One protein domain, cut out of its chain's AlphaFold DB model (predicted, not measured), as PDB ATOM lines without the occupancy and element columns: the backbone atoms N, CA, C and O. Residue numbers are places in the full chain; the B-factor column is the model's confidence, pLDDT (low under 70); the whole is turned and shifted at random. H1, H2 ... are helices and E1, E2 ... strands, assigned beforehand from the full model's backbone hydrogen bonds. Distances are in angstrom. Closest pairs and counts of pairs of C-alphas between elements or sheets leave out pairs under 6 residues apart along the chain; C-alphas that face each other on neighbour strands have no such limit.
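Overview. This is residues 8 to 132 and 263 to 340 of the 340 residues of an uncharacterized protein of uncultured archaeon (UniProt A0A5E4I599). With little regular structure, H1 and H2 cover one face of a twisted mixed sheet, E1 E2 E3 E4; H3 packs on H2, H4 on H3, and the hairpin E5 and E6 sits near H2. Four named helices and six named strands hold under half of 203 printed residues. The class is mixed and the whole compact, radius of gyration of the C-alphas 17.2 A, spans 50 by 47 by 35 A.

Arrangement. H2, residues 21 to 29, touches H3, residues 61 to 77, at its residues 70 to 75 alone; C-alphas 28 and 71 are closest, 5.6 A. E2, residues 282 to 286, and E3, residues 289 to 295, form an antiparallel hairpin, N 284 and O 291 2.8 A apart. In each named helix every O i to N i+4 pair is within hydrogen-bond range.

Along the chain. H1, residues 11 to 16, begins at C-alpha (-18.978, 11.259, -143.050). H4 is residues 108 to 116, E1 31 to 34, E4 306 to 310, E5 318 to 320, E6 337 to 339.

Size, cuts and confidence. Residues 133 to 262 are not printed; C-alphas 132 and 263 are 24.4 A apart. In 49 residues, among them 321 to 340, pLDDT is under 70.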
ATOM      1  N   VAL A   8     -21.287  11.597-152.616       85.75
ATOM      2  CA  VAL A   8     -20.055  12.098-152.011       85.75
ATOM      3  C   VAL A   8     -20.333  12.276-150.523       85.75
ATOM      4  O   VAL A   8     -21.156  13.117-150.147       85.75
ATOM      5  N   SER A   9     -19.696  11.474-149.676       81.44
ATOM      6  CA  SER A   9     -19.918  11.523-148.233       81.44
ATOM      7  C   SER A   9     -18.823  12.282-147.510       81.44
ATOM      8  O   SER A   9     -17.658  11.898-147.504       81.44
ATOM      9  N   ASN A  10     -19.239  13.297-146.756       91.94
ATOM     10  CA  ASN A  10     -18.375  13.962-145.783       91.94
ATOM     11  C   ASN A  10     -18.431  13.258-144.410       91.94
ATOM     12  O   ASN A  10     -18.117  13.875-143.393       91.94
ATOM     13  N   LYS A  11     -18.902  12.000-144.326       95.44
ATOM     14  CA  LYS A  11     -18.978  11.259-143.050       95.44
ATOM     15  C   LYS A  11     -17.591  11.052-142.460       95.44
ATOM     16  O   LYS A  11     -17.398  11.416-141.306       95.44
ATOM     17  N   LEU A  12     -16.642  10.548-143.252       96.38
ATOM     18  CA  LEU A  12     -15.266  10.366-142.796       96.38
ATOM     19  C   LEU A  12     -14.643  11.693-142.348       96.38
ATOM     20  O   LEU A  12     -14.033  11.747-141.291       96.38
ATOM     21  N   GLU A  13     -14.842  12.780-143.096       96.25
ATOM     22  CA  GLU A  13     -14.329  14.101-142.710       96.25
ATOM     23  C   GLU A  13     -14.900  14.577-141.367       96.25
ATOM     24  O   GLU A  13     -14.159  15.035-140.494       96.25
ATOM     25  N   LYS A  14     -16.217  14.434-141.168       96.50
ATOM     26  CA  LYS A  14     -16.858  14.732-139.880       96.50
ATOM     27  C   LYS A  14     -16.285  13.865-138.765       96.50
ATOM     28  O   LYS A  14     -16.047  14.381-137.680       96.50
ATOM     29  N   GLU A  15     -16.061  12.585-139.036       96.19
ATOM     30  CA  GLU A  15     -15.529  11.620-138.079       96.19
ATOM     31  C   GLU A  15     -14.075  11.925-137.697       96.19
ATOM     32  O   GLU A  15     -13.788  11.996-136.506       96.19
ATOM     33  N   ILE A  16     -13.198  12.240-138.658       96.75
ATOM     34  CA  ILE A  16     -11.823  12.716-138.413       96.75
ATOM     35  C   ILE A  16     -11.822  13.881-137.414       96.75
ATOM     36  O   ILE A  16     -11.021  13.900-136.484       96.75
ATOM     37  N   ASN A  17     -12.746  14.832-137.567       97.38
ATOM     38  CA  ASN A  17     -12.828  16.013-136.705       97.38
ATOM     39  C   ASN A  17     -13.333  15.721-135.280       97.38
ATOM     40  O   ASN A  17     -13.303  16.618-134.440       97.38
ATOM     41  N   THR A  18     -13.804  14.502-134.996       97.62
ATOM     42  CA  THR A  18     -14.172  14.090-133.631       97.62
ATOM     43  C   THR A  18     -12.988  13.577-132.820       97.62
ATOM     44  O   THR A  18     -13.047  13.608-131.594       97.62
ATOM     45  N   PHE A  19     -11.914  13.133-133.479       97.19
ATOM     46  CA  PHE A  19     -10.725  12.615-132.810       97.19
ATOM     47  C   PHE A  19      -9.763  13.740-132.423       97.19
ATOM     48  O   PHE A  19      -9.590  14.728-133.143       97.19
ATOM     49  N   SER A  20      -9.087  13.576-131.288       96.81
ATOM     50  CA  SER A  20      -7.964  14.435-130.919       96.81
ATOM     51  C   SER A  20      -6.748  14.158-131.810       96.81
ATOM     52  O   SER A  20      -6.628  13.102-132.438       96.81
ATOM     53  N   LYS A  21      -5.795  15.094-131.830       95.38
ATOM     54  CA  LYS A  21      -4.542  14.929-132.579       95.38
ATOM     55  C   LYS A  21      -3.769  13.673-132.149       95.38
ATOM     56  O   LYS A  21      -3.259  12.954-133.003       95.38
ATOM     57  N   ASP A  22      -3.727  13.395-130.848       93.44
ATOM     58  CA  ASP A  22      -3.023  12.230-130.301       93.44
ATOM     59  C   ASP A  22      -3.723  10.917-130.690       93.44
ATOM     60  O   ASP A  22      -3.062   9.932-131.017       93.44
ATOM     61  N   GLN A  23      -5.063  10.905-130.726       94.88
ATOM     62  CA  GLN A  23      -5.836   9.751-131.196       94.88
ATOM     63  C   GLN A  23      -5.583   9.472-132.685       94.88
ATOM     64  O   GLN A  23      -5.298   8.332-133.055       94.88
ATOM     65  N   LEU A  24      -5.623  10.508-133.531       95.12
ATOM     66  CA  LEU A  24      -5.325  10.387-134.964       95.12
ATOM     67  C   LEU A  24      -3.893   9.902-135.208       95.12
ATOM     68  O   LEU A  24      -3.675   9.044-136.058       95.12
ATOM     69  N   GLN A  25      -2.922  10.383-134.427       92.19
ATOM     70  CA  GLN A  25      -1.545   9.905-134.516       92.19
ATOM     71  C   GLN A  25      -1.456   8.392-134.280       92.19
ATOM     72  O   GLN A  25      -0.800   7.696-135.054       92.19
ATOM     73  N   VAL A  26      -2.130   7.870-133.253       90.69
ATOM     74  CA  VAL A  26      -2.156   6.426-132.973       90.69
ATOM     75  C   VAL A  26      -2.892   5.651-134.072       90.69
ATOM     76  O   VAL A  26      -2.422   4.589-134.477       90.69
ATOM     77  N   ILE A  27      -4.002   6.182-134.595       93.00
ATOM     78  CA  ILE A  27      -4.714   5.600-135.745       93.00
ATOM     79  C   ILE A  27      -3.766   5.447-136.935       93.00
ATOM     80  O   ILE A  27      -3.627   4.349-137.469       93.00
ATOM     81  N   TYR A  28      -3.059   6.513-137.312       91.88
ATOM     82  CA  TYR A  28      -2.150   6.497-138.454       91.88
ATOM     83  C   TYR A  28      -0.919   5.617-138.226       91.88
ATOM     84  O   TYR A  28      -0.462   4.966-139.157       91.88
ATOM     85  N   GLN A  29      -0.413   5.508-136.993       86.62
ATOM     86  CA  GLN A  29       0.657   4.553-136.661       86.62
ATOM     87  C   GLN A  29       0.260   3.092-136.901       86.62
ATOM     88  O   GLN A  29       1.139   2.257-137.112       86.62
ATOM     89  N   ASN A  30      -1.038   2.783-136.857       86.94
ATOM     90  CA  ASN A  30      -1.575   1.442-137.085       86.94
ATOM     91  C   ASN A  30      -2.315   1.327-138.431       86.94
ATOM     92  O   ASN A  30      -2.905   0.284-138.706       86.94
ATOM     93  N   LEU A  31      -2.310   2.373-139.266       89.75
ATOM     94  CA  LEU A  31      -2.971   2.372-140.568       89.75
ATOM     95  C   LEU A  31      -2.256   1.411-141.517       89.75
ATOM     96  O   LEU A  31      -1.055   1.541-141.742       89.75
ATOM     97  N   TYR A  32      -3.013   0.482-142.098       86.56
ATOM     98  CA  TYR A  32      -2.494  -0.442-143.113       86.56
ATOM     99  C   TYR A  32      -3.277  -0.388-144.428       86.56
ATOM    100  O   TYR A  32      -2.736  -0.749-145.469       86.56
ATOM    101  N   LEU A  33      -4.534   0.071-144.400       90.75
ATOM    102  CA  LEU A  33      -5.430   0.021-145.552       90.75
ATOM    103  C   LEU A  33      -6.344   1.245-145.622       90.75
ATOM    104  O   LEU A  33      -6.958   1.640-144.628       90.75
ATOM    105  N   ILE A  34      -6.522   1.778-146.827       94.69
ATOM    106  CA  ILE A  34      -7.541   2.781-147.138       94.69
ATOM    107  C   ILE A  34      -8.430   2.251-148.264       94.69
ATOM    108  O   ILE A  34      -7.972   1.939-149.360       94.69
ATOM    109  N   GLU A  35      -9.731   2.176-148.001       94.75
ATOM    110  CA  GLU A  35     -10.759   1.906-149.001       94.75
ATOM    111  C   GLU A  35     -11.393   3.239-149.408       94.75
ATOM    112  O   GLU A  35     -12.113   3.847-148.616       94.75
ATOM    113  N   LEU A  36     -11.123   3.729-150.619       95.19
ATOM    114  CA  LEU A  36     -11.617   5.054-151.020       95.19
ATOM    115  C   LEU A  36     -13.088   5.041-151.449       95.19
ATOM    116  O   LEU A  36     -13.712   6.100-151.513       95.19
ATOM    117  N   THR A  37     -13.647   3.862-151.727       95.06
ATOM    118  CA  THR A  37     -15.034   3.687-152.162       95.06
ATOM    119  C   THR A  37     -15.783   2.675-151.302       95.06
ATOM    120  O   THR A  37     -15.214   1.696-150.821       95.06
ATOM    121  N   LYS A  38     -17.094   2.871-151.123       93.69
ATOM    122  CA  LYS A  38     -17.986   1.876-150.520       93.69
ATOM    123  C   LYS A  38     -18.660   1.056-151.612       93.69
ATOM    124  O   LYS A  38     -19.555   1.552-152.303       93.69
ATOM    125  N   GLY A  39     -18.298  -0.222-151.660       92.44
ATOM    126  CA  GLY A  39     -18.794  -1.176-152.648       92.44
ATOM    127  C   GLY A  39     -17.910  -1.252-153.889       92.44
ATOM    128  O   GLY A  39     -16.916  -0.545-153.988       92.44
ATOM    129  N   CYS A  40     -18.236  -2.168-154.795       93.12
ATOM    130  CA  CYS A  40     -17.413  -2.542-155.942       93.12
ATOM    131  C   CYS A  40     -18.299  -2.786-157.167       93.12
ATOM    132  O   CYS A  40     -19.294  -3.517-157.084       93.12
ATOM    133  N   SER A  41     -17.942  -2.217-158.318       93.00
ATOM    134  CA  SER A  41     -18.709  -2.351-159.566       93.00
ATOM    135  C   SER A  41     -18.643  -3.752-160.175       93.00
ATOM    136  O   SER A  41     -19.482  -4.111-161.002       93.00
ATOM    137  N   ARG A  42     -17.647  -4.561-159.788       87.94
ATOM    138  CA  ARG A  42     -17.383  -5.872-160.405       87.94
ATOM    139  C   ARG A  42     -18.312  -6.952-159.882       87.94
ATOM    140  O   ARG A  42     -18.746  -7.805-160.648       87.94
ATOM    141  N   GLY A  43     -18.616  -6.911-158.585       83.50
ATOM    142  CA  GLY A  43     -19.508  -7.884-157.963       83.50
ATOM    143  C   GLY A  43     -19.023  -9.327-158.046       83.50
ATOM    144  O   GLY A  43     -19.869 -10.211-158.114       83.50
ATOM    145  N   CYS A  44     -17.704  -9.570-158.056       81.31
ATOM    146  CA  CYS A  44     -17.168 -10.926-158.184       81.31
ATOM    147  C   CYS A  44     -17.782 -11.838-157.108       81.31
ATOM    148  O   CYS A  44     -17.784 -11.516-155.913       81.31
ATOM    149  N   ASP A  45     -18.315 -12.967-157.551       74.88
ATOM    150  CA  ASP A  45     -18.912 -14.025-156.737       74.88
ATOM    151  C   ASP A  45     -17.882 -14.664-155.792       74.88
ATOM    152  O   ASP A  45     -18.187 -14.953-154.634       74.88
ATOM    153  N   PHE A  46     -16.635 -14.746-156.246       71.94
ATOM    154  CA  PHE A  46     -15.470 -15.189-155.483       71.94
ATOM    155  C   PHE A  46     -14.789 -14.092-154.646       71.94
ATOM    156  O   PHE A  46     -13.708 -14.308-154.093       71.94
ATOM    157  N   CYS A  47     -15.355 -12.880-154.568       76.88
ATOM    158  CA  CYS A  47     -14.755 -11.803-153.779       76.88
ATOM    159  C   CYS A  47     -14.826 -12.129-152.283       76.88
ATOM    160  O   CYS A  47     -15.889 -12.081-151.666       76.88
ATOM    161  N   LEU A  48     -13.664 -12.395-151.695       73.12
ATOM    162  CA  LEU A  48     -13.493 -12.708-150.276       73.12
ATOM    163  C   LEU A  48     -13.693 -11.518-149.338       73.12
ATOM    164  O   LEU A  48     -13.929 -11.697-148.149       73.12
ATOM    165  N   ALA A  49     -13.625 -10.304-149.871       77.19
ATOM    166  CA  ALA A  49     -13.742  -9.083-149.092       77.19
ATOM    167  C   ALA A  49     -15.195  -8.598-148.920       77.19
ATOM    168  O   ALA A  49     -15.424  -7.581-148.269       77.19
ATOM    169  N   ASN A  50     -16.176  -9.309-149.499       75.44
ATOM    170  CA  ASN A  50     -17.615  -9.057-149.344       75.44
ATOM    171  C   ASN A  50     -18.060  -7.601-149.604       75.44
ATOM    172  O   ASN A  50     -19.030  -7.128-149.009       75.44
ATOM    173  N   ALA A  51     -17.394  -6.881-150.514       86.06
ATOM    174  CA  ALA A  51     -17.817  -5.532-150.883       86.06
ATOM    175  C   ALA A  51     -19.256  -5.536-151.439       86.06
ATOM    176  O   ALA A  51     -19.570  -6.362-152.308       86.06
ATOM    177  N   PRO A  52     -20.133  -4.608-151.013       89.50
ATOM    178  CA  PRO A  52     -21.439  -4.420-151.637       89.50
ATOM    179  C   PRO A  52     -21.313  -4.252-153.154       89.50
ATOM    180  O   PRO A  52     -20.333  -3.691-153.642       89.50
ATOM    181  N   TYR A  53     -22.281  -4.766-153.912       90.69
ATOM    182  CA  TYR A  53     -22.292  -4.532-155.355       90.69
ATOM    183  C   TYR A  53     -22.662  -3.075-155.655       90.69
ATOM    184  O   TYR A  53     -23.635  -2.566-155.101       90.69
ATOM    185  N   GLY A  54     -21.908  -2.450-156.558       92.19
ATOM    186  CA  GLY A  54     -22.063  -1.048-156.932       92.19
ATOM    187  C   GLY A  54     -21.327  -0.096-155.991       92.19
ATOM    188  O   GLY A  54     -21.196  -0.347-154.794       92.19
ATOM    189  N   VAL A  55     -20.844   1.013-156.549       93.00
ATOM    190  CA  VAL A  55     -20.203   2.090-155.790       93.00
ATOM    191  C   VAL A  55     -21.289   3.011-155.251       93.00
ATOM    192  O   VAL A  55     -22.054   3.599-156.014       93.00
ATOM    193  N   SER A  56     -21.370   3.116-153.931       92.56
ATOM    194  CA  SER A  56     -22.408   3.901-153.244       92.56
ATOM    195  C   SER A  56     -21.871   5.148-152.549       92.56
ATOM    196  O   SER A  56     -22.632   6.086-152.317       92.56
ATOM    197  N   ASP A  57     -20.578   5.157-152.229       94.56
ATOM    198  CA  ASP A  57     -19.939   6.217-151.457       94.56
ATOM    199  C   ASP A  57     -18.461   6.358-151.843       94.56
ATOM    200  O   ASP A  57     -17.834   5.359-152.205       94.56
ATOM    201  N   ILE A  58     -17.910   7.571-151.763       95.25
ATOM    202  CA  ILE A  58     -16.532   7.913-152.145       95.25
ATOM    203  C   ILE A  58     -15.940   8.927-151.155       95.25
ATOM    204  O   ILE A  58     -16.602   9.903-150.795       95.25
ATOM    205  N   ILE A  59     -14.676   8.730-150.760       95.81
ATOM    206  CA  ILE A  59     -13.902   9.710-149.980       95.81
ATOM    207  C   ILE A  59     -13.488  10.889-150.889       95.81
ATOM    208  O   ILE A  59     -12.781  10.668-151.879       95.81
ATOM    209  N   PRO A  60     -13.849  12.146-150.570       95.56
ATOM    210  CA  PRO A  60     -13.412  13.309-151.345       95.56
ATOM    211  C   PRO A  60     -11.884  13.435-151.401       95.56
ATOM    212  O   PRO A  60     -11.204  13.203-150.399       95.56
ATOM    213  N   LYS A  61     -11.339  13.894-152.536       95.50
ATOM    214  CA  LYS A  61      -9.885  14.088-152.722       95.50
ATOM    215  C   LYS A  61      -9.244  14.927-151.613       95.50
ATOM    216  O   LYS A  61      -8.199  14.546-151.107       95.50
ATOM    217  N   SER A  62      -9.897  16.005-151.176       96.44
ATOM    218  CA  SER A  62      -9.400  16.856-150.083       96.44
ATOM    219  C   SER A  62      -9.243  16.100-148.759       96.44
ATOM    220  O   SER A  62      -8.289  16.324-148.017       96.44
ATOM    221  N   THR A  63     -10.156  15.173-148.457       97.00
ATOM    222  CA  THR A  63     -10.052  14.305-147.281       97.00
ATOM    223  C   THR A  63      -8.888  13.326-147.430       97.00
ATOM    224  O   THR A  63      -8.158  13.110-146.467       97.00
ATOM    225  N   VAL A  64      -8.667  12.782-148.631       96.44
ATOM    226  CA  VAL A  64      -7.522  11.900-148.908       96.44
ATOM    227  C   VAL A  64      -6.192  12.643-148.780       96.44
ATOM    228  O   VAL A  64      -5.282  12.141-148.127       96.44
ATOM    229  N   GLU A  65      -6.087  13.853-149.333       97.19
ATOM    230  CA  GLU A  65      -4.896  14.708-149.219       97.19
ATOM    231  C   GLU A  65      -4.555  15.000-147.756       97.19
ATOM    232  O   GLU A  65      -3.397  14.884-147.358       97.19
ATOM    233  N   ARG A  66      -5.568  15.302-146.934       97.00
ATOM    234  CA  ARG A  66      -5.392  15.489-145.490       97.00
ATOM    235  C   ARG A  66      -4.863  14.225-144.807       97.00
ATOM    236  O   ARG A  66      -3.916  14.320-144.033       97.00
ATOM    237  N   ILE A  67      -5.454  13.062-145.089       96.50
ATOM    238  CA  ILE A  67      -5.006  11.779-144.521       96.50
ATOM    239  C   ILE A  67      -3.554  11.501-144.917       96.50
ATOM    240  O   ILE A  67      -2.749  11.146-144.062       96.50
ATOM    241  N   ALA A  68      -3.208  11.685-146.193       95.25
ATOM    242  CA  ALA A  68      -1.859  11.450-146.694       95.25
ATOM    243  C   ALA A  68      -0.830  12.378-146.027       95.25
ATOM    244  O   ALA A  68       0.246  11.922-145.642       95.25
ATOM    245  N   GLU A  69      -1.171  13.657-145.842       95.44
ATOM    246  CA  GLU A  69      -0.330  14.643-145.154       95.44
ATOM    247  C   GLU A  69      -0.110  14.290-143.678       95.44
ATOM    248  O   GLU A  69       1.026  14.224-143.204       95.44
ATOM    249  N   GLU A  70      -1.194  14.020-142.946       94.75
ATOM    250  CA  GLU A  70      -1.117  13.676-141.527       94.75
ATOM    251  C   GLU A  70      -0.364  12.351-141.320       94.75
ATOM    252  O   GLU A  70       0.492  12.261-140.435       94.75
ATOM    253  N   TYR A  71      -0.605  11.346-142.168       92.38
ATOM    254  CA  TYR A  71       0.079  10.055-142.097       92.38
ATOM    255  C   TYR A  71       1.580  10.173-142.391       92.38
ATOM    256  O   TYR A  71       2.401   9.619-141.652       92.38
ATOM    257  N   ALA A  72       1.961  10.950-143.409       90.44
ATOM    258  CA  ALA A  72       3.361  11.233-143.710       90.44
ATOM    259  C   ALA A  72       4.072  11.874-142.503       90.44
ATOM    260  O   ALA A  72       5.141  11.418-142.089       90.44
ATOM    261  N   GLY A  73       3.442  12.865-141.862       88.44
ATOM    262  CA  GLY A  73       3.973  13.506-140.654       88.44
ATOM    263  C   GLY A  73       4.215  12.530-139.494       88.44
ATOM    264  O   GLY A  73       5.214  12.639-138.772       88.44
ATOM    265  N   VAL A  74       3.346  11.531-139.329       86.56
ATOM    266  CA  VAL A  74       3.501  10.474-138.317       86.56
ATOM    267  C   VAL A  74       4.690   9.561-138.622       86.56
ATOM    268  O   VAL A  74       5.472   9.260-137.718       86.56
ATOM    269  N   LEU A  75       4.875   9.155-139.880       79.19
ATOM    270  CA  LEU A  75       5.999   8.300-140.266       79.19
ATOM    271  C   LEU A  75       7.345   9.008-140.073       79.19
ATOM    272  O   LEU A  75       8.244   8.446-139.439       79.19
ATOM    273  N   PHE A  76       7.469  10.260-140.525       76.31
ATOM    274  CA  PHE A  76       8.724  11.015-140.445       76.31
ATOM    275  C   PHE A  76       9.103  11.442-139.020       76.31
ATOM    276  O   PHE A  76      10.287  11.490-138.685       76.31
ATOM    277  N   SER A  77       8.124  11.720-138.155       71.19
ATOM    278  CA  SER A  77       8.387  12.112-136.760       71.19
ATOM    279  C   SER A  77       8.849  10.956-135.873       71.19
ATOM    280  O   SER A  77       9.483  11.184-134.844       71.19
ATOM    281  N   SER A  78       8.569   9.710-136.262       63.06
ATOM    282  CA  SER A  78       8.773   8.563-135.380       63.06
ATOM    283  C   SER A  78      10.239   8.190-135.114       63.06
ATOM    284  O   SER A  78      10.453   7.413-134.186       63.06
ATOM    285  N   GLN A  79      11.232   8.737-135.848       52.16
ATOM    286  CA  GLN A  79      12.709   8.553-135.744       52.16
ATOM    287  C   GLN A  79      13.251   7.117-135.555       52.16
ATOM    288  O   GLN A  79      14.458   6.889-135.666       52.16
ATOM    289  N   LYS A  80      12.394   6.115-135.353       52.50
ATOM    290  CA  LYS A  80      12.671   4.695-135.468       52.50
ATOM    291  C   LYS A  80      12.818   4.405-136.949       52.50
ATOM    292  O   LYS A  80      11.904   3.914-137.588       52.50
ATOM    293  N   SER A  81      14.000   4.753-137.450       41.19
ATOM    294  CA  SER A  81      14.736   3.969-138.422       41.19
ATOM    295  C   SER A  81      13.852   3.397-139.533       41.19
ATOM    296  O   SER A  81      13.329   2.293-139.401       41.19
ATOM    297  N   MET A  82      13.825   4.089-140.678       40.28
ATOM    298  CA  MET A  82      13.470   3.559-142.010       40.28
ATOM    299  C   MET A  82      14.326   2.335-142.435       40.28
ATOM    300  O   MET A  82      14.491   2.044-143.616       40.28
ATOM    301  N   VAL A  83      14.912   1.599-141.487       37.16
ATOM    302  CA  VAL A  83      15.575   0.325-141.711       37.16
ATOM    303  C   VAL A  83      14.501  -0.756-141.665       37.16
ATOM    304  O   VAL A  83      14.110  -1.258-140.615       37.16
ATOM    305  N   SER A  84      14.049  -1.101-142.865       36.59
ATOM    306  CA  SER A  84      13.635  -2.451-143.242       36.59
ATOM    307  C   SER A  84      12.326  -3.032-142.700       36.59
ATOM    308  O   SER A  84      12.220  -4.259-142.642       36.59
ATOM    309  N   THR A  85      11.266  -2.255-142.468       38.91
ATOM    310  CA  THR A  85       9.941  -2.817-142.798       38.91
ATOM    311  C   THR A  85       9.774  -2.763-144.307       38.91
ATOM    312  O   THR A  85       9.109  -1.914-144.887       38.91
ATOM    313  N   ARG A  86      10.394  -3.745-144.954       37.19
ATOM    314  CA  ARG A  86      10.173  -4.182-146.334       37.19
ATOM    315  C   ARG A  86       8.710  -4.631-146.586       37.19
ATOM    316  O   ARG A  86       8.493  -5.520-147.394       37.19
ATOM    317  N   GLY A  87       7.719  -4.106-145.864       41.38
ATOM    318  CA  GLY A  87       6.386  -4.709-145.797       41.38
ATOM    319  C   GLY A  87       5.334  -3.958-144.983       41.38
ATOM    320  O   GLY A  87       4.399  -4.588-144.509       41.38
ATOM    321  N   GLY A  88       5.464  -2.643-144.802       50.97
ATOM    322  CA  GLY A  88       4.312  -1.805-144.460       50.97
ATOM    323  C   GLY A  88       3.744  -1.188-145.733       50.97
ATOM    324  O   GLY A  88       3.811   0.025-145.885       50.97
ATOM    325  N   CYS A  89       3.323  -2.004-146.703       63.59
ATOM    326  CA  CYS A  89       2.658  -1.475-147.890       63.59
ATOM    327  C   CYS A  89       1.316  -0.919-147.424       63.59
ATOM    328  O   CYS A  89       0.442  -1.696-147.049       63.59
ATOM    329  N   LEU A  90       1.176   0.410-147.396       81.56
ATOM    330  CA  LEU A  90      -0.148   1.010-147.331       81.56
ATOM    331  C   LEU A  90      -0.919   0.458-148.528       81.56
ATOM    332  O   LEU A  90      -0.566   0.725-149.676       81.56
ATOM    333  N   GLU A  91      -1.941  -0.339-148.260       84.56
ATOM    334  CA  GLU A  91      -2.817  -0.827-149.307       84.56
ATOM    335  C   GLU A  91      -3.849   0.262-149.593       84.56
ATOM    336  O   GLU A  91      -4.548   0.747-148.697       84.56
ATOM    337  N   LEU A  92      -3.942   0.671-150.854       82.62
ATOM    338  CA  LEU A  92      -5.147   1.310-151.346       82.62
ATOM    339  C   LEU A  92      -5.990   0.191-151.940       82.62
ATOM    340  O   LEU A  92      -5.554  -0.448-152.893       82.62
ATOM    341  N   TYR A  93      -7.197   0.016-151.407       83.81
ATOM    342  CA  TYR A  93      -8.169  -1.004-151.803       83.81
ATOM    343  C   TYR A  93      -7.827  -2.434-151.391       83.81
ATOM    344  O   TYR A  93      -6.787  -2.993-151.714       83.81
ATOM    345  N   HIS A  94      -8.795  -3.055-150.724       80.81
ATOM    346  CA  HIS A  94      -8.784  -4.484-150.409       80.81
ATOM    347  C   HIS A  94     -10.072  -5.147-150.897       80.81
ATOM    348  O   HIS A  94     -10.067  -6.314-151.288       80.81
ATOM    349  N   ALA A  95     -11.193  -4.415-150.862       84.00
ATOM    350  CA  ALA A  95     -12.507  -4.960-151.170       84.00
ATOM    351  C   ALA A  95     -13.101  -4.470-152.496       84.00
ATOM    352  O   ALA A  95     -13.894  -5.188-153.112       84.00
ATOM    353  N   SER A  96     -12.743  -3.266-152.928       89.88
ATOM    354  CA  SER A  96     -13.229  -2.637-154.155       89.88
ATOM    355  C   SER A  96     -12.146  -2.514-155.224       89.88
ATOM    356  O   SER A  96     -10.978  -2.794-154.965       89.88
ATOM    357  N   ASP A  97     -12.545  -2.212-156.460       94.19
ATOM    358  CA  ASP A  97     -11.594  -2.033-157.557       94.19
ATOM    359  C   ASP A  97     -11.074  -0.590-157.526       94.19
ATOM    360  O   ASP A  97     -11.897   0.323-157.502       94.19
ATOM    361  N   PRO A  98      -9.756  -0.335-157.550       95.19
ATOM    362  CA  PRO A  98      -9.240   1.029-157.489       95.19
ATOM    363  C   PRO A  98      -9.812   1.932-158.584       95.19
ATOM    364  O   PRO A  98     -10.109   3.097-158.332       95.19
ATOM    365  N   LEU A  99     -10.063   1.398-159.783       96.44
ATOM    366  CA  LEU A  99     -10.581   2.181-160.911       96.44
ATOM    367  C   LEU A  99     -12.079   2.524-160.801       96.44
ATOM    368  O   LEU A  99     -12.614   3.212-161.679       96.44
ATOM    369  N   ASP A 100     -12.753   2.076-159.739       95.38
ATOM    370  CA  ASP A 100     -14.105   2.517-159.383       95.38
ATOM    371  C   ASP A 100     -14.130   3.940-158.799       95.38
ATOM    372  O   ASP A 100     -15.190   4.569-158.762       95.38
ATOM    373  N   TYR A 101     -12.986   4.478-158.371       95.88
ATOM    374  CA  TYR A 101     -12.912   5.832-157.839       95.88
ATOM    375  C   TYR A 101     -12.908   6.886-158.932       95.88
ATOM    376  O   TYR A 101     -11.953   7.025-159.698       95.88
ATOM    377  N   GLU A 102     -13.976   7.676-158.931       93.25
ATOM    378  CA  GLU A 102     -14.115   8.900-159.705       93.25
ATOM    379  C   GLU A 102     -14.750   9.975-158.832       93.25
ATOM    380  O   GLU A 102     -15.851   9.810-158.301       93.25
ATOM    381  N   TYR A 103     -14.060  11.101-158.694       92.44
ATOM    382  CA  TYR A 103     -14.540  12.247-157.943       92.44
ATOM    383  C   TYR A 103     -14.298  13.528-158.737       92.44
ATOM    384  O   TYR A 103     -13.177  14.029-158.820       92.44
ATOM    385  N   SER A 104     -15.372  14.097-159.291       91.06
ATOM    386  CA  SER A 104     -15.291  15.260-160.181       91.06
ATOM    387  C   SER A 104     -14.397  14.954-161.398       91.06
ATOM    388  O   SER A 104     -14.716  14.045-162.156       91.06
ATOM    389  N   ALA A 105     -13.296  15.683-161.583       93.81
ATOM    390  CA  ALA A 105     -12.316  15.456-162.646       93.81
ATOM    391  C   ALA A 105     -11.172  14.500-162.248       93.81
ATOM    392  O   ALA A 105     -10.268  14.293-163.050       93.81
ATOM    393  N   PHE A 106     -11.192  13.953-161.029       95.06
ATOM    394  CA  PHE A 106     -10.121  13.114-160.492       95.06
ATOM    395  C   PHE A 106     -10.509  11.636-160.492       95.06
ATOM    396  O   PHE A 106     -11.666  11.277-160.257       95.06
ATOM    397  N   ASN A 107      -9.519  10.779-160.696       96.25
ATOM    398  CA  ASN A 107      -9.613   9.329-160.652       96.25
ATOM    399  C   ASN A 107      -8.589   8.746-159.660       96.25
ATOM    400  O   ASN A 107      -7.891   9.464-158.943       96.25
ATOM    401  N   TYR A 108      -8.518   7.419-159.590       96.75
ATOM    402  CA  TYR A 108      -7.593   6.714-158.707       96.75
ATOM    403  C   TYR A 108      -6.120   7.094-158.885       96.75
ATOM    404  O   TYR A 108      -5.405   7.196-157.894       96.75
ATOM    405  N   PHE A 109      -5.654   7.312-160.113       97.12
ATOM    406  CA  PHE A 109      -4.247   7.613-160.364       97.12
ATOM    407  C   PHE A 109      -3.852   8.998-159.847       97.12
ATOM    408  O   PHE A 109      -2.729   9.151-159.378       97.12
ATOM    409  N   ASP A 110      -4.780   9.961-159.818       96.75
ATOM    410  CA  ASP A 110      -4.563  11.245-159.138       96.75
ATOM    411  C   ASP A 110      -4.402  11.054-157.622       96.75
ATOM    412  O   ASP A 110      -3.646  11.765-156.965       96.75
ATOM    413  N   ILE A 111      -5.117  10.085-157.039       96.25
ATOM    414  CA  ILE A 111      -4.977   9.741-155.620       96.25
ATOM    415  C   ILE A 111      -3.679   8.982-155.355       96.25
ATOM    416  O   ILE A 111      -3.028   9.226-154.342       96.25
ATOM    417  N   LEU A 112      -3.281   8.088-156.257       95.25
ATOM    418  CA  LEU A 112      -2.000   7.399-156.168       95.25
ATOM    419  C   LEU A 112      -0.853   8.417-156.093       95.25
ATOM    420  O   LEU A 112      -0.007   8.299-155.210       95.25
ATOM    421  N   GLU A 113      -0.892   9.459-156.931       95.81
ATOM    422  CA  GLU A 113       0.089  10.555-156.939       95.81
ATOM    423  C   GLU A 113       0.169  11.295-155.594       95.81
ATOM    424  O   GLU A 113       1.263  11.517-155.073       95.81
ATOM    425  N   VAL A 114      -0.976  11.573-154.953       96.00
ATOM    426  CA  VAL A 114      -1.033  12.202-153.617       96.00
ATOM    427  C   VAL A 114      -0.193  11.440-152.584       96.00
ATOM    428  O   VAL A 114       0.449  12.063-151.729       96.00
ATOM    429  N   PHE A 115      -0.184  10.108-152.647       93.75
ATOM    430  CA  PHE A 115       0.615   9.274-151.754       93.75
ATOM    431  C   PHE A 115       2.058   9.101-152.253       93.75
ATOM    432  O   PHE A 115       2.994   9.226-151.460       93.75
ATOM    433  N   THR A 116       2.291   8.859-153.543       91.31
ATOM    434  CA  THR A 116       3.662   8.663-154.048       91.31
ATOM    435  C   THR A 116       4.531   9.904-153.862       91.31
ATOM    436  O   THR A 116       5.692   9.775-153.472       91.31
ATOM    437  N   ASP A 117       3.963  11.106-154.008       93.00
ATOM    438  CA  ASP A 117       4.659  12.381-153.775       93.00
ATOM    439  C   ASP A 117       5.118  12.559-152.318       93.00
ATOM    440  O   ASP A 117       6.016  13.346-152.022       93.00
ATOM    441  N   ARG A 118       4.525  11.794-151.395       90.94
ATOM    442  CA  ARG A 118       4.869  11.765-149.965       90.94
ATOM    443  C   ARG A 118       5.769  10.587-149.589       90.94
ATOM    444  O   ARG A 118       6.034  10.366-148.409       90.94
ATOM    445  N   GLY A 119       6.268   9.848-150.581       87.31
ATOM    446  CA  GLY A 119       7.201   8.737-150.397       87.31
ATOM    447  C   GLY A 119       6.541   7.394-150.082       87.31
ATOM    448  O   GLY A 119       7.241   6.454-149.704       87.31
ATOM    449  N   PHE A 120       5.220   7.276-150.232       85.62
ATOM    450  CA  PHE A 120       4.531   5.996-150.088       85.62
ATOM    451  C   PHE A 120       4.709   5.132-151.342       85.62
ATOM    452  O   PHE A 120       4.623   5.617-152.469       85.62
ATOM    453  N   SER A 121       4.905   3.829-151.140       84.69
ATOM    454  CA  SER A 121       4.865   2.823-152.203       84.69
ATOM    455  C   SER A 121       3.562   2.044-152.083       84.69
ATOM    456  O   SER A 121       3.346   1.370-151.076       84.69
ATOM    457  N   ILE A 122       2.715   2.128-153.103       87.56
ATOM    458  CA  ILE A 122       1.400   1.483-153.143       87.56
ATOM    459  C   ILE A 122       1.367   0.549-154.341       87.56
ATOM    460  O   ILE A 122       1.701   0.954-155.451       87.56
ATOM    461  N   THR A 123       0.947  -0.690-154.108       86.44
ATOM    462  CA  THR A 123       0.704  -1.658-155.175       86.44
ATOM    463  C   THR A 123      -0.733  -1.538-155.671       86.44
ATOM    464  O   THR A 123      -1.676  -1.637-154.888       86.44
ATOM    465  N   THR A 124      -0.905  -1.382-156.979       89.56
ATOM    466  CA  THR A 124      -2.206  -1.289-157.640       89.56
ATOM    467  C   THR A 124      -2.589  -2.632-158.251       89.56
ATOM    468  O   THR A 124      -1.954  -3.102-159.198       89.56
ATOM    469  N   SER A 125      -3.680  -3.222-157.756       89.88
ATOM    470  CA  SER A 125      -4.320  -4.395-158.360       89.88
ATOM    471  C   SER A 125      -5.742  -4.061-158.797       89.88
ATOM    472  O   SER A 125      -6.531  -3.556-158.005       89.88
ATOM    473  N   THR A 126      -6.089  -4.332-160.054       93.12
ATOM    474  CA  THR A 126      -7.405  -3.997-160.623       93.12
ATOM    475  C   THR A 126      -7.949  -5.136-161.474       93.12
ATOM    476  O   THR A 126      -7.203  -5.831-162.157       93.12
ATOM    477  N   ALA A 127      -9.264  -5.331-161.475       92.38
ATOM    478  CA  ALA A 127      -9.948  -6.165-162.455       92.38
ATOM    479  C   ALA A 127     -10.382  -5.362-163.697       92.38
ATOM    480  O   ALA A 127     -10.988  -5.942-164.599       92.38
ATOM    481  N   ILE A 128     -10.113  -4.054-163.757       94.81
ATOM    482  CA  ILE A 128     -10.460  -3.084-164.810       94.81
ATOM    483  C   ILE A 128     -11.974  -3.008-165.053       94.81
ATOM    484  O   ILE A 128     -12.459  -3.717-165.938       94.81
ATOM    485  N   PRO A 129     -12.745  -2.181-164.319       95.38
ATOM    486  CA  PRO A 129     -14.186  -1.987-164.498       95.38
ATOM    487  C   PRO A 129     -14.611  -1.768-165.958       95.38
ATOM    488  O   PRO A 129     -13.821  -1.338-166.800       95.38
ATOM    489  N   ALA A 130     -15.860  -2.111-166.284       94.31
ATOM    490  CA  ALA A 130     -16.398  -1.879-167.626       94.31
ATOM    491  C   ALA A 130     -16.398  -0.376-167.941       94.31
ATOM    492  O   ALA A 130     -16.881   0.412-167.130       94.31
ATOM    493  N   GLY A 131     -15.850   0.013-169.095       95.56
ATOM    494  CA  GLY A 131     -15.680   1.414-169.485       95.56
ATOM    495  C   GLY A 131     -14.389   2.071-168.980       95.56
ATOM    496  O   GLY A 131     -14.175   3.248-169.258       95.56
ATOM    497  N   LYS A 132     -13.525   1.349-168.249       97.31
ATOM    498  CA  LYS A 132     -12.230   1.847-167.737       97.31
ATOM    499  C   LYS A 132     -11.017   1.286-168.482       97.31
ATOM    500  O   LYS A 132      -9.891   1.458-168.028       97.31
ATOM    501  N   ARG A 263     -19.065 -14.791-151.785       48.06
ATOM    502  CA  ARG A 263     -20.524 -14.881-152.022       48.06
ATOM    503  C   ARG A 263     -20.969 -16.262-152.508       48.06
ATOM    504  O   ARG A 263     -22.116 -16.632-152.285       48.06
ATOM    505  N   ALA A 264     -20.072 -17.013-153.143       43.53
ATOM    506  CA  ALA A 264     -20.301 -18.370-153.644       43.53
ATOM    507  C   ALA A 264     -19.947 -19.465-152.612       43.53
ATOM    508  O   ALA A 264     -19.499 -20.552-152.974       43.53
ATOM    509  N   PHE A 265     -20.116 -19.187-151.314       46.84
ATOM    510  CA  PHE A 265     -19.812 -20.135-150.239       46.84
ATOM    511  C   PHE A 265     -20.743 -21.374-150.278       46.84
ATOM    512  O   PHE A 265     -21.805 -21.395-149.658       46.84
ATOM    513  N   ASP A 266     -20.348 -22.416-151.011       52.22
ATOM    514  CA  ASP A 266     -20.783 -23.809-150.845       52.22
ATOM    515  C   ASP A 266     -20.321 -24.409-149.498       52.22
ATOM    516  O   ASP A 266     -19.155 -24.394-149.107       52.22
ATOM    517  N   ARG A 267     -21.276 -24.963-148.759       48.41
ATOM    518  CA  ARG A 267     -21.099 -25.446-147.388       48.41
ATOM    519  C   ARG A 267     -20.406 -26.805-147.303       48.41
ATOM    520  O   ARG A 267     -19.875 -27.119-146.241       48.41
ATOM    521  N   GLU A 268     -20.420 -27.607-148.368       48.59
ATOM    522  CA  GLU A 268     -19.917 -28.991-148.329       48.59
ATOM    523  C   GLU A 268     -18.431 -29.114-148.703       48.59
ATOM    524  O   GLU A 268     -17.749 -30.021-148.225       48.59
ATOM    525  N   ALA A 269     -17.886 -28.180-149.489       50.91
ATOM    526  CA  ALA A 269     -16.496 -28.236-149.958       50.91
ATOM    527  C   ALA A 269     -15.476 -27.536-149.032       50.91
ATOM    528  O   ALA A 269     -14.273 -27.543-149.313       50.91
ATOM    529  N   TYR A 270     -15.915 -26.969-147.902       47.72
ATOM    530  CA  TYR A 270     -15.027 -26.314-146.938       47.72
ATOM    531  C   TYR A 270     -14.262 -27.345-146.089       47.72
ATOM    532  O   TYR A 270     -14.687 -27.750-145.006       47.72
ATOM    533  N   ARG A 271     -13.099 -27.789-146.583       50.91
ATOM    534  CA  ARG A 271     -12.148 -28.586-145.790       50.91
ATOM    535  C   ARG A 271     -11.555 -27.705-144.681       50.91
ATOM    536  O   ARG A 271     -11.253 -26.538-144.909       50.91
ATOM    537  N   SER A 272     -11.390 -28.258-143.479       47.44
ATOM    538  CA  SER A 272     -11.147 -27.583-142.184       47.44
ATOM    539  C   SER A 272      -9.884 -26.703-142.040       47.44
ATOM    540  O   SER A 272      -9.562 -26.269-140.927       47.44
ATOM    541  N   GLU A 273      -9.174 -26.424-143.133       51.88
ATOM    542  CA  GLU A 273      -7.870 -25.748-143.178       51.88
ATOM    543  C   GLU A 273      -7.810 -24.571-144.166       51.88
ATOM    544  O   GLU A 273      -6.718 -24.169-144.561       51.88
ATOM    545  N   ALA A 274      -8.943 -23.991-144.583       52.06
ATOM    546  CA  ALA A 274      -8.875 -22.817-145.449       52.06
ATOM    547  C   ALA A 274      -8.120 -21.672-144.744       52.06
ATOM    548  O   ALA A 274      -8.419 -21.287-143.607       52.06
ATOM    549  N   ILE A 275      -7.089 -21.178-145.423       52.62
ATOM    550  CA  ILE A 275      -6.243 -20.078-144.968       52.62
ATOM    551  C   ILE A 275      -7.042 -18.780-145.187       52.62
ATOM    552  O   ILE A 275      -7.618 -18.624-146.265       52.62
ATOM    553  N   PRO A 276      -7.122 -17.865-144.201       52.94
ATOM    554  CA  PRO A 276      -7.836 -16.601-144.371       52.94
ATOM    555  C   PRO A 276      -7.283 -15.776-145.534       52.94
ATOM    556  O   PRO A 276      -6.126 -15.927-145.942       52.94
ATOM    557  N   PHE A 277      -8.128 -14.881-146.046       54.19
ATOM    558  CA  PHE A 277      -7.777 -13.918-147.084       54.19
ATOM    559  C   PHE A 277      -6.853 -12.843-146.499       54.19
ATOM    560  O   PHE A 277      -7.289 -11.773-146.080       54.19
ATOM    561  N   GLY A 278      -5.569 -13.190-146.414       62.78
ATOM    562  CA  GLY A 278      -4.543 -12.376-145.773       62.78
ATOM    563  C   GLY A 278      -4.637 -12.373-144.244       62.78
ATOM    564  O   GLY A 278      -5.691 -12.590-143.653       62.78
ATOM    565  N   TRP A 279      -3.493 -12.161-143.594       65.56
ATOM    566  CA  TRP A 279      -3.399 -11.987-142.145       65.56
ATOM    567  C   TRP A 279      -3.019 -10.534-141.862       65.56
ATOM    568  O   TRP A 279      -1.844 -10.220-141.675       65.56
ATOM    569  N   PHE A 280      -4.014  -9.655-141.860       75.44
ATOM    570  CA  PHE A 280      -3.858  -8.236-141.569       75.44
ATOM    571  C   PHE A 280      -4.412  -7.909-140.181       75.44
ATOM    572  O   PHE A 280      -5.516  -8.332-139.827       75.44
ATOM    573  N   ASN A 281      -3.637  -7.162-139.399       80.50
ATOM    574  CA  ASN A 281      -4.084  -6.554-138.153       80.50
ATOM    575  C   ASN A 281      -3.729  -5.069-138.216       80.50
ATOM    576  O   ASN A 281      -2.583  -4.748-138.515       80.50
ATOM    577  N   GLY A 282      -4.675  -4.182-137.927       88.12
ATOM    578  CA  GLY A 282      -4.422  -2.741-137.917       88.12
ATOM    579  C   GLY A 282      -5.684  -1.928-138.162       88.12
ATOM    580  O   GLY A 282      -6.797  -2.427-138.008       88.12
ATOM    581  N   VAL A 283      -5.505  -0.673-138.561       91.19
ATOM    582  CA  VAL A 283      -6.593   0.249-138.876       91.19
ATOM    583  C   VAL A 283      -6.845   0.297-140.382       91.19
ATOM    584  O   VAL A 283      -5.923   0.459-141.184       91.19
ATOM    585  N   LYS A 284      -8.123   0.189-140.742       93.12
ATOM    586  CA  LYS A 284      -8.690   0.424-142.067       93.12
ATOM    587  C   LYS A 284      -9.470   1.738-142.062       93.12
ATOM    588  O   LYS A 284     -10.315   1.959-141.194       93.12
ATOM    589  N   ILE A 285      -9.247   2.576-143.069       96.00
ATOM    590  CA  ILE A 285     -10.069   3.765-143.343       96.00
ATOM    591  C   ILE A 285     -11.059   3.444-144.464       96.00
ATOM    592  O   ILE A 285     -10.701   2.788-145.439       96.00
ATOM    593  N   THR A 286     -12.304   3.904-144.340       95.81
ATOM    594  CA  THR A 286     -13.346   3.795-145.381       95.81
ATOM    595  C   THR A 286     -14.157   5.095-145.469       95.81
ATOM    596  O   THR A 286     -14.040   5.926-144.564       95.81
ATOM    597  N   PRO A 287     -15.064   5.277-146.456       95.88
ATOM    598  CA  PRO A 287     -15.980   6.424-146.458       95.88
ATOM    599  C   PRO A 287     -16.858   6.534-145.197       95.88
ATOM    600  O   PRO A 287     -17.428   7.591-144.922       95.88
ATOM    601  N   GLU A 288     -16.984   5.447-144.427       95.44
ATOM    602  CA  GLU A 288     -17.823   5.367-143.230       95.44
ATOM    603  C   GLU A 288     -17.085   5.628-141.914       95.44
ATOM    604  O   GLU A 288     -17.752   5.645-140.876       95.44
ATOM    605  N   GLY A 289     -15.759   5.803-141.938       96.62
ATOM    606  CA  GLY A 289     -14.966   6.048-140.733       96.62
ATOM    607  C   GLY A 289     -13.713   5.189-140.602       96.62
ATOM    608  O   GLY A 289     -13.182   4.661-141.589       96.62
ATOM    609  N   PHE A 290     -13.269   5.044-139.356       96.19
ATOM    610  CA  PHE A 290     -12.107   4.249-138.962       96.19
ATOM    611  C   PHE A 290     -12.533   2.904-138.382       96.19
ATOM    612  O   PHE A 290     -13.482   2.824-137.602       96.19
ATOM    613  N   PHE A 291     -11.818   1.843-138.740       94.25
ATOM    614  CA  PHE A 291     -12.133   0.490-138.303       94.25
ATOM    615  C   PHE A 291     -10.866  -0.251-137.906       94.25
ATOM    616  O   PHE A 291      -9.894  -0.237-138.656       94.25
ATOM    617  N   ASN A 292     -10.882  -0.959-136.782       91.81
ATOM    618  CA  ASN A 292      -9.911  -2.019-136.575       91.81
ATOM    619  C   ASN A 292     -10.258  -3.196-137.471       91.81
ATOM    620  O   ASN A 292     -11.430  -3.547-137.627       91.81
ATOM    621  N   VAL A 293      -9.229  -3.847-137.989       87.88
ATOM    622  CA  VAL A 293      -9.337  -5.138-138.651       87.88
ATOM    623  C   VAL A 293      -8.448  -6.116-137.909       87.88
ATOM    624  O   VAL A 293      -7.261  -5.854-137.709       87.88
ATOM    625  N   PHE A 294      -9.028  -7.245-137.507       86.12
ATOM    626  CA  PHE A 294      -8.314  -8.346-136.873       86.12
ATOM    627  C   PHE A 294      -8.476  -9.610-137.691       86.12
ATOM    628  O   PHE A 294      -9.593 -10.023-138.007       86.12
ATOM    629  N   SER A 295      -7.361 -10.271-137.971       82.31
ATOM    630  CA  SER A 295      -7.392 -11.576-138.614       82.31
ATOM    631  C   SER A 295      -7.617 -12.682-137.592       82.31
ATOM    632  O   SER A 295      -6.876 -12.840-136.618       82.31
ATOM    633  N   THR A 296      -8.636 -13.491-137.841       82.06
ATOM    634  CA  THR A 296      -8.986 -14.681-137.072       82.06
ATOM    635  C   THR A 296      -9.028 -15.904-137.983       82.06
ATOM    636  O   THR A 296      -8.972 -15.806-139.210       82.06
ATOM    637  N   LYS A 297      -9.107 -17.096-137.387       79.25
ATOM    638  CA  LYS A 297      -9.381 -18.301-138.170       79.25
ATOM    639  C   LYS A 297     -10.782 -18.144-138.776       79.25
ATOM    640  O   LYS A 297     -11.716 -17.930-138.003       79.25
ATOM    641  N   PRO A 298     -10.952 -18.274-140.103       77.81
ATOM    642  CA  PRO A 298     -12.282 -18.227-140.683       77.81
ATOM    643  C   PRO A 298     -13.186 -19.291-140.051       77.81
ATOM    644  O   PRO A 298     -12.778 -20.445-139.863       77.81
ATOM    645  N   THR A 299     -14.406 -18.894-139.713       77.94
ATOM    646  CA  THR A 299     -15.453 -19.777-139.189       77.94
ATOM    647  C   THR A 299     -16.668 -19.735-140.104       77.94
ATOM    648  O   THR A 299     -16.697 -19.018-141.104       77.94
ATOM    649  N   ARG A 300     -17.702 -20.505-139.762       72.25
ATOM    650  CA  ARG A 300     -18.975 -20.474-140.484       72.25
ATOM    651  C   ARG A 300     -19.657 -19.106-140.383       72.25
ATOM    652  O   ARG A 300     -20.321 -18.685-141.323       72.25
ATOM    653  N   GLU A 301     -19.499 -18.434-139.250       81.25
ATOM    654  CA  GLU A 301     -20.066 -17.118-138.952       81.25
ATOM    655  C   GLU A 301     -19.162 -15.980-139.448       81.25
ATOM    656  O   GLU A 301     -19.655 -14.901-139.760       81.25
ATOM    657  N   ASN A 302     -17.852 -16.228-139.552       79.12
ATOM    658  CA  ASN A 302     -16.863 -15.284-140.060       79.12
ATOM    659  C   ASN A 302     -16.065 -15.901-141.215       79.12
ATOM    660  O   ASN A 302     -14.923 -16.339-141.048       79.12
ATOM    661  N   THR A 303     -16.681 -15.946-142.394       74.81
ATOM    662  CA  THR A 303     -16.110 -16.603-143.579       74.81
ATOM    663  C   THR A 303     -14.890 -15.883-144.146       74.81
ATOM    664  O   THR A 303     -14.073 -16.510-144.816       74.81
ATOM    665  N   THR A 304     -14.734 -14.586-143.874       78.00
ATOM    666  CA  THR A 304     -13.569 -13.808-144.319       78.00
ATOM    667  C   THR A 304     -12.351 -14.049-143.429       78.00
ATOM    668  O   THR A 304     -11.221 -13.814-143.854       78.00
ATOM    669  N   GLY A 305     -12.569 -14.522-142.194       81.88
ATOM    670  CA  GLY A 305     -11.535 -14.552-141.165       81.88
ATOM    671  C   GLY A 305     -11.116 -13.153-140.723       81.88
ATOM    672  O   GLY A 305     -10.014 -12.996-140.211       81.88
ATOM    673  N   GLN A 306     -11.962 -12.137-140.916       85.62
ATOM    674  CA  GLN A 306     -11.692 -10.759-140.507       85.62
ATOM    675  C   GLN A 306     -12.780 -10.284-139.544       85.62
ATOM    676  O   GLN A 306     -13.969 -10.388-139.831       85.62
ATOM    677  N   ILE A 307     -12.382  -9.793-138.375       87.19
ATOM    678  CA  ILE A 307     -13.259  -9.072-137.450       87.19
ATOM    679  C   ILE A 307     -13.034  -7.588-137.717       87.19
ATOM    680  O   ILE A 307     -11.893  -7.133-137.680       87.19
ATOM    681  N   ILE A 308     -14.107  -6.859-138.024       89.06
ATOM    682  CA  ILE A 308     -14.060  -5.431-138.340       89.06
ATOM    683  C   ILE A 308     -14.860  -4.682-137.278       89.06
ATOM    684  O   ILE A 308     -16.070  -4.879-137.166       89.06
ATOM    685  N   GLU A 309     -14.193  -3.821-136.518       92.31
ATOM    686  CA  GLU A 309     -14.796  -3.066-135.415       92.31
ATOM    687  C   GLU A 309     -14.616  -1.574-135.645       92.31
ATOM    688  O   GLU A 309     -13.513  -1.118-135.938       92.31
ATOM    689  N   LYS A 310     -15.700  -0.803-135.538       95.12
ATOM    690  CA  LYS A 310     -15.644   0.647-135.732       95.12
ATOM    691  C   LYS A 310     -14.937   1.313-134.551       95.12
ATOM    692  O   LYS A 310     -15.287   1.047-133.409       95.12
ATOM    693  N   ILE A 311     -14.011   2.216-134.853       94.81
ATOM    694  CA  ILE A 311     -13.304   3.043-133.874       94.81
ATOM    695  C   ILE A 311     -14.095   4.338-133.695       94.81
ATOM    696  O   ILE A 311     -14.492   4.964-134.680       94.81
ATOM    697  N   THR A 312     -14.320   4.772-132.456       95.94
ATOM    698  CA  THR A 312     -14.955   6.068-132.172       95.94
ATOM    699  C   THR A 312     -14.109   6.897-131.214       95.94
ATOM    700  O   THR A 312     -13.371   6.360-130.391       95.94
ATOM    701  N   ALA A 313     -14.217   8.224-131.292       95.19
ATOM    702  CA  ALA A 313     -13.455   9.111-130.414       95.19
ATOM    703  C   ALA A 313     -13.817   8.948-128.926       95.19
ATOM    704  O   ALA A 313     -12.960   9.156-128.066       95.19
ATOM    705  N   ASN A 314     -15.065   8.562-128.628       93.75
ATOM    706  CA  ASN A 314     -15.573   8.409-127.262       93.75
ATOM    707  C   ASN A 314     -15.112   7.108-126.595       93.75
ATOM    708  O   ASN A 314     -14.947   7.085-125.376       93.75
ATOM    709  N   ASP A 315     -14.899   6.050-127.380       88.06
ATOM    710  CA  ASP A 315     -14.540   4.724-126.864       88.06
ATOM    711  C   ASP A 315     -13.045   4.398-126.995       88.06
ATOM    712  O   ASP A 315     -12.606   3.379-126.463       88.06
ATOM    713  N   PHE A 316     -12.271   5.317-127.589       91.88
ATOM    714  CA  PHE A 316     -10.863   5.159-127.952       91.88
ATOM    715  C   PHE A 316      -9.966   4.665-126.809       91.88
ATOM    716  O   PHE A 316      -9.675   5.388-125.846       91.88
ATOM    717  N   LYS A 317      -9.429   3.459-126.962       87.25
ATOM    718  CA  LYS A 317      -8.505   2.797-126.042       87.25
ATOM    719  C   LYS A 317      -7.414   2.084-126.813       87.25
ATOM    720  O   LYS A 317      -7.665   1.328-127.739       87.25
ATOM    721  N   VAL A 318      -6.185   2.271-126.352       85.06
ATOM    722  CA  VAL A 318      -5.001   1.632-126.922       85.06
ATOM    723  C   VAL A 318      -4.657   0.405-126.082       85.06
ATOM    724  O   VAL A 318      -4.191   0.542-124.951       85.06
ATOM    725  N   ILE A 319      -4.882  -0.790-126.620       80.94
ATOM    726  CA  ILE A 319      -4.605  -2.072-125.957       80.94
ATOM    727  C   ILE A 319      -3.461  -2.769-126.691       80.94
ATOM    728  O   ILE A 319      -3.408  -2.776-127.919       80.94
ATOM    729  N   LYS A 320      -2.511  -3.364-125.968       74.88
ATOM    730  CA  LYS A 320      -1.436  -4.137-126.606       74.88
ATOM    731  C   LYS A 320      -1.988  -5.466-127.116       74.88
ATOM    732  O   LYS A 320      -2.638  -6.188-126.366       74.88
ATOM    733  N   LEU A 321      -1.664  -5.841-128.359       66.88
ATOM    734  CA  LEU A 321      -2.167  -7.085-128.967       66.88
ATOM    735  C   LEU A 321      -1.850  -8.351-128.142       66.88
ATOM    736  O   LEU A 321      -2.588  -9.330-128.198       66.88
ATOM    737  N   GLU A 322      -0.761  -8.331-127.363       66.94
ATOM    738  CA  GLU A 322      -0.338  -9.439-126.492       66.94
ATOM    739  C   GLU A 322      -1.380  -9.820-125.430       66.94
ATOM    740  O   GLU A 322      -1.364 -10.948-124.941       66.94
ATOM    741  N   GLU A 323      -2.309  -8.917-125.116       61.69
ATOM    742  CA  GLU A 323      -3.346  -9.100-124.098       61.69
ATOM    743  C   GLU A 323      -4.624  -9.754-124.660       61.69
ATOM    744  O   GLU A 323      -5.558 -10.019-123.905       61.69
ATOM    745  N   THR A 324      -4.681 -10.062-125.967       61.00
ATOM    746  CA  THR A 324      -5.894 -10.588-126.624       61.00
ATOM    747  C   THR A 324      -5.717 -12.047-127.081       61.00
ATOM    748  O   THR A 324      -5.171 -12.302-128.156       61.00
ATOM    749  N   PRO A 325      -6.199 -13.044-126.310       58.12
ATOM    750  CA  PRO A 325      -5.873 -14.462-126.515       58.12
ATOM    751  C   PRO A 325      -6.452 -15.095-127.792       58.12
ATOM    752  O   PRO A 325      -6.065 -16.207-128.143       58.12
ATOM    753  N   GLN A 326      -7.370 -14.420-128.489       62.31
ATOM    754  CA  GLN A 326      -8.034 -14.956-129.686       62.31
ATOM    755  C   GLN A 326      -7.395 -14.521-131.016       62.31
ATOM    756  O   GLN A 326      -7.744 -15.072-132.059       62.31
ATOM    757  N   ILE A 327      -6.449 -13.575-131.007       61.44
ATOM    758  CA  ILE A 327      -5.842 -13.044-132.236       61.44
ATOM    759  C   ILE A 327      -4.557 -13.817-132.543       61.44
ATOM    760  O   ILE A 327      -3.611 -13.843-131.751       61.44
ATOM    761  N   ARG A 328      -4.508 -14.476-133.707       56.38
ATOM    762  CA  ARG A 328      -3.291 -15.170-134.152       56.38
ATOM    763  C   ARG A 328      -2.216 -14.150-134.510       56.38
ATOM    764  O   ARG A 328      -2.470 -13.181-135.218       56.38
ATOM    765  N   ARG A 329      -0.993 -14.420-134.053       56.03
ATOM    766  CA  ARG A 329       0.190 -13.616-134.359       56.03
ATOM    767  C   ARG A 329       0.659 -13.912-135.786       56.03
ATOM    768  O   ARG A 329       1.012 -15.064-136.056       56.03
ATOM    769  N   PRO A 330       0.752 -12.919-136.680       53.00
ATOM    770  CA  PRO A 330       1.706 -12.994-137.776       53.00
ATOM    771  C   PRO A 330       3.105 -13.093-137.153       53.00
ATOM    772  O   PRO A 330       3.392 -12.397-136.177       53.00
ATOM    773  N   GLN A 331       3.962 -13.981-137.661       47.38
ATOM    774  CA  GLN A 331       5.248 -14.312-137.025       47.38
ATOM    775  C   GLN A 331       6.214 -13.115-136.885       47.38
ATOM    776  O   GLN A 331       7.147 -13.201-136.093       47.38
ATOM    777  N   ASP A 332       5.950 -11.988-137.557       46.09
ATOM    778  CA  ASP A 332       6.888 -10.864-137.669       46.09
ATOM    779  C   ASP A 332       6.445  -9.524-137.061       46.09
ATOM    780  O   ASP A 332       7.164  -8.532-137.176       46.09
ATOM    781  N   ILE A 333       5.309  -9.444-136.364       52.06
ATOM    782  CA  ILE A 333       4.763  -8.130-135.989       52.06
ATOM    783  C   ILE A 333       4.879  -7.869-134.484       52.06
ATOM    784  O   ILE A 333       4.007  -8.219-133.689       52.06
ATOM    785  N   ARG A 334       5.977  -7.218-134.086       43.97
ATOM    786  CA  ARG A 334       6.170  -6.677-132.731       43.97
ATOM    787  C   ARG A 334       5.620  -5.243-132.698       43.97
ATOM    788  O   ARG A 334       6.065  -4.416-133.488       43.97
ATOM    789  N   ASN A 335       4.728  -4.945-131.749       51.53
ATOM    790  CA  ASN A 335       4.157  -3.616-131.432       51.53
ATOM    791  C   ASN A 335       2.903  -3.162-132.209       51.53
ATOM    792  O   ASN A 335       2.834  -2.004-132.606       51.53
ATOM    793  N   HIS A 336       1.900  -4.018-132.413       58.00
ATOM    794  CA  HIS A 336       0.578  -3.522-132.824       58.00
ATOM    795  C   HIS A 336      -0.302  -3.233-131.613       58.00
ATOM    796  O   HIS A 336      -0.303  -3.984-130.629       58.00
ATOM    797  N   TYR A 337      -1.032  -2.129-131.703       62.62
ATOM    798  CA  TYR A 337      -2.042  -1.760-130.732       62.62
ATOM    799  C   TYR A 337      -3.419  -1.993-131.340       62.62
ATOM    800  O   TYR A 337      -3.670  -1.689-132.502       62.62
ATOM    801  N   ILE A 338      -4.307  -2.552-130.537       62.50
ATOM    802  CA  ILE A 338      -5.739  -2.583-130.788       62.50
ATOM    803  C   ILE A 338      -6.261  -1.218-130.352       62.50
ATOM    804  O   ILE A 338      -5.999  -0.801-129.222       62.50
ATOM    805  N   VAL A 339      -6.954  -0.521-131.245       65.75
ATOM    806  CA  VAL A 339      -7.534   0.792-130.960       65.75
ATOM    807  C   VAL A 339      -9.038   0.619-130.785       65.75
ATOM    808  O   VAL A 339      -9.778   0.873-131.723       65.75
ATOM    809  N   ILE A 340      -9.496   0.101-129.645       61.06
ATOM    810  CA  ILE A 340     -10.943  -0.102-129.406       61.06
ATOM    811  C   ILE A 340     -11.645   1.244-129.290       61.06
ATOM    812  O   ILE A 340     -11.045   2.118-128.636       61.06
TER     813      ILE A 340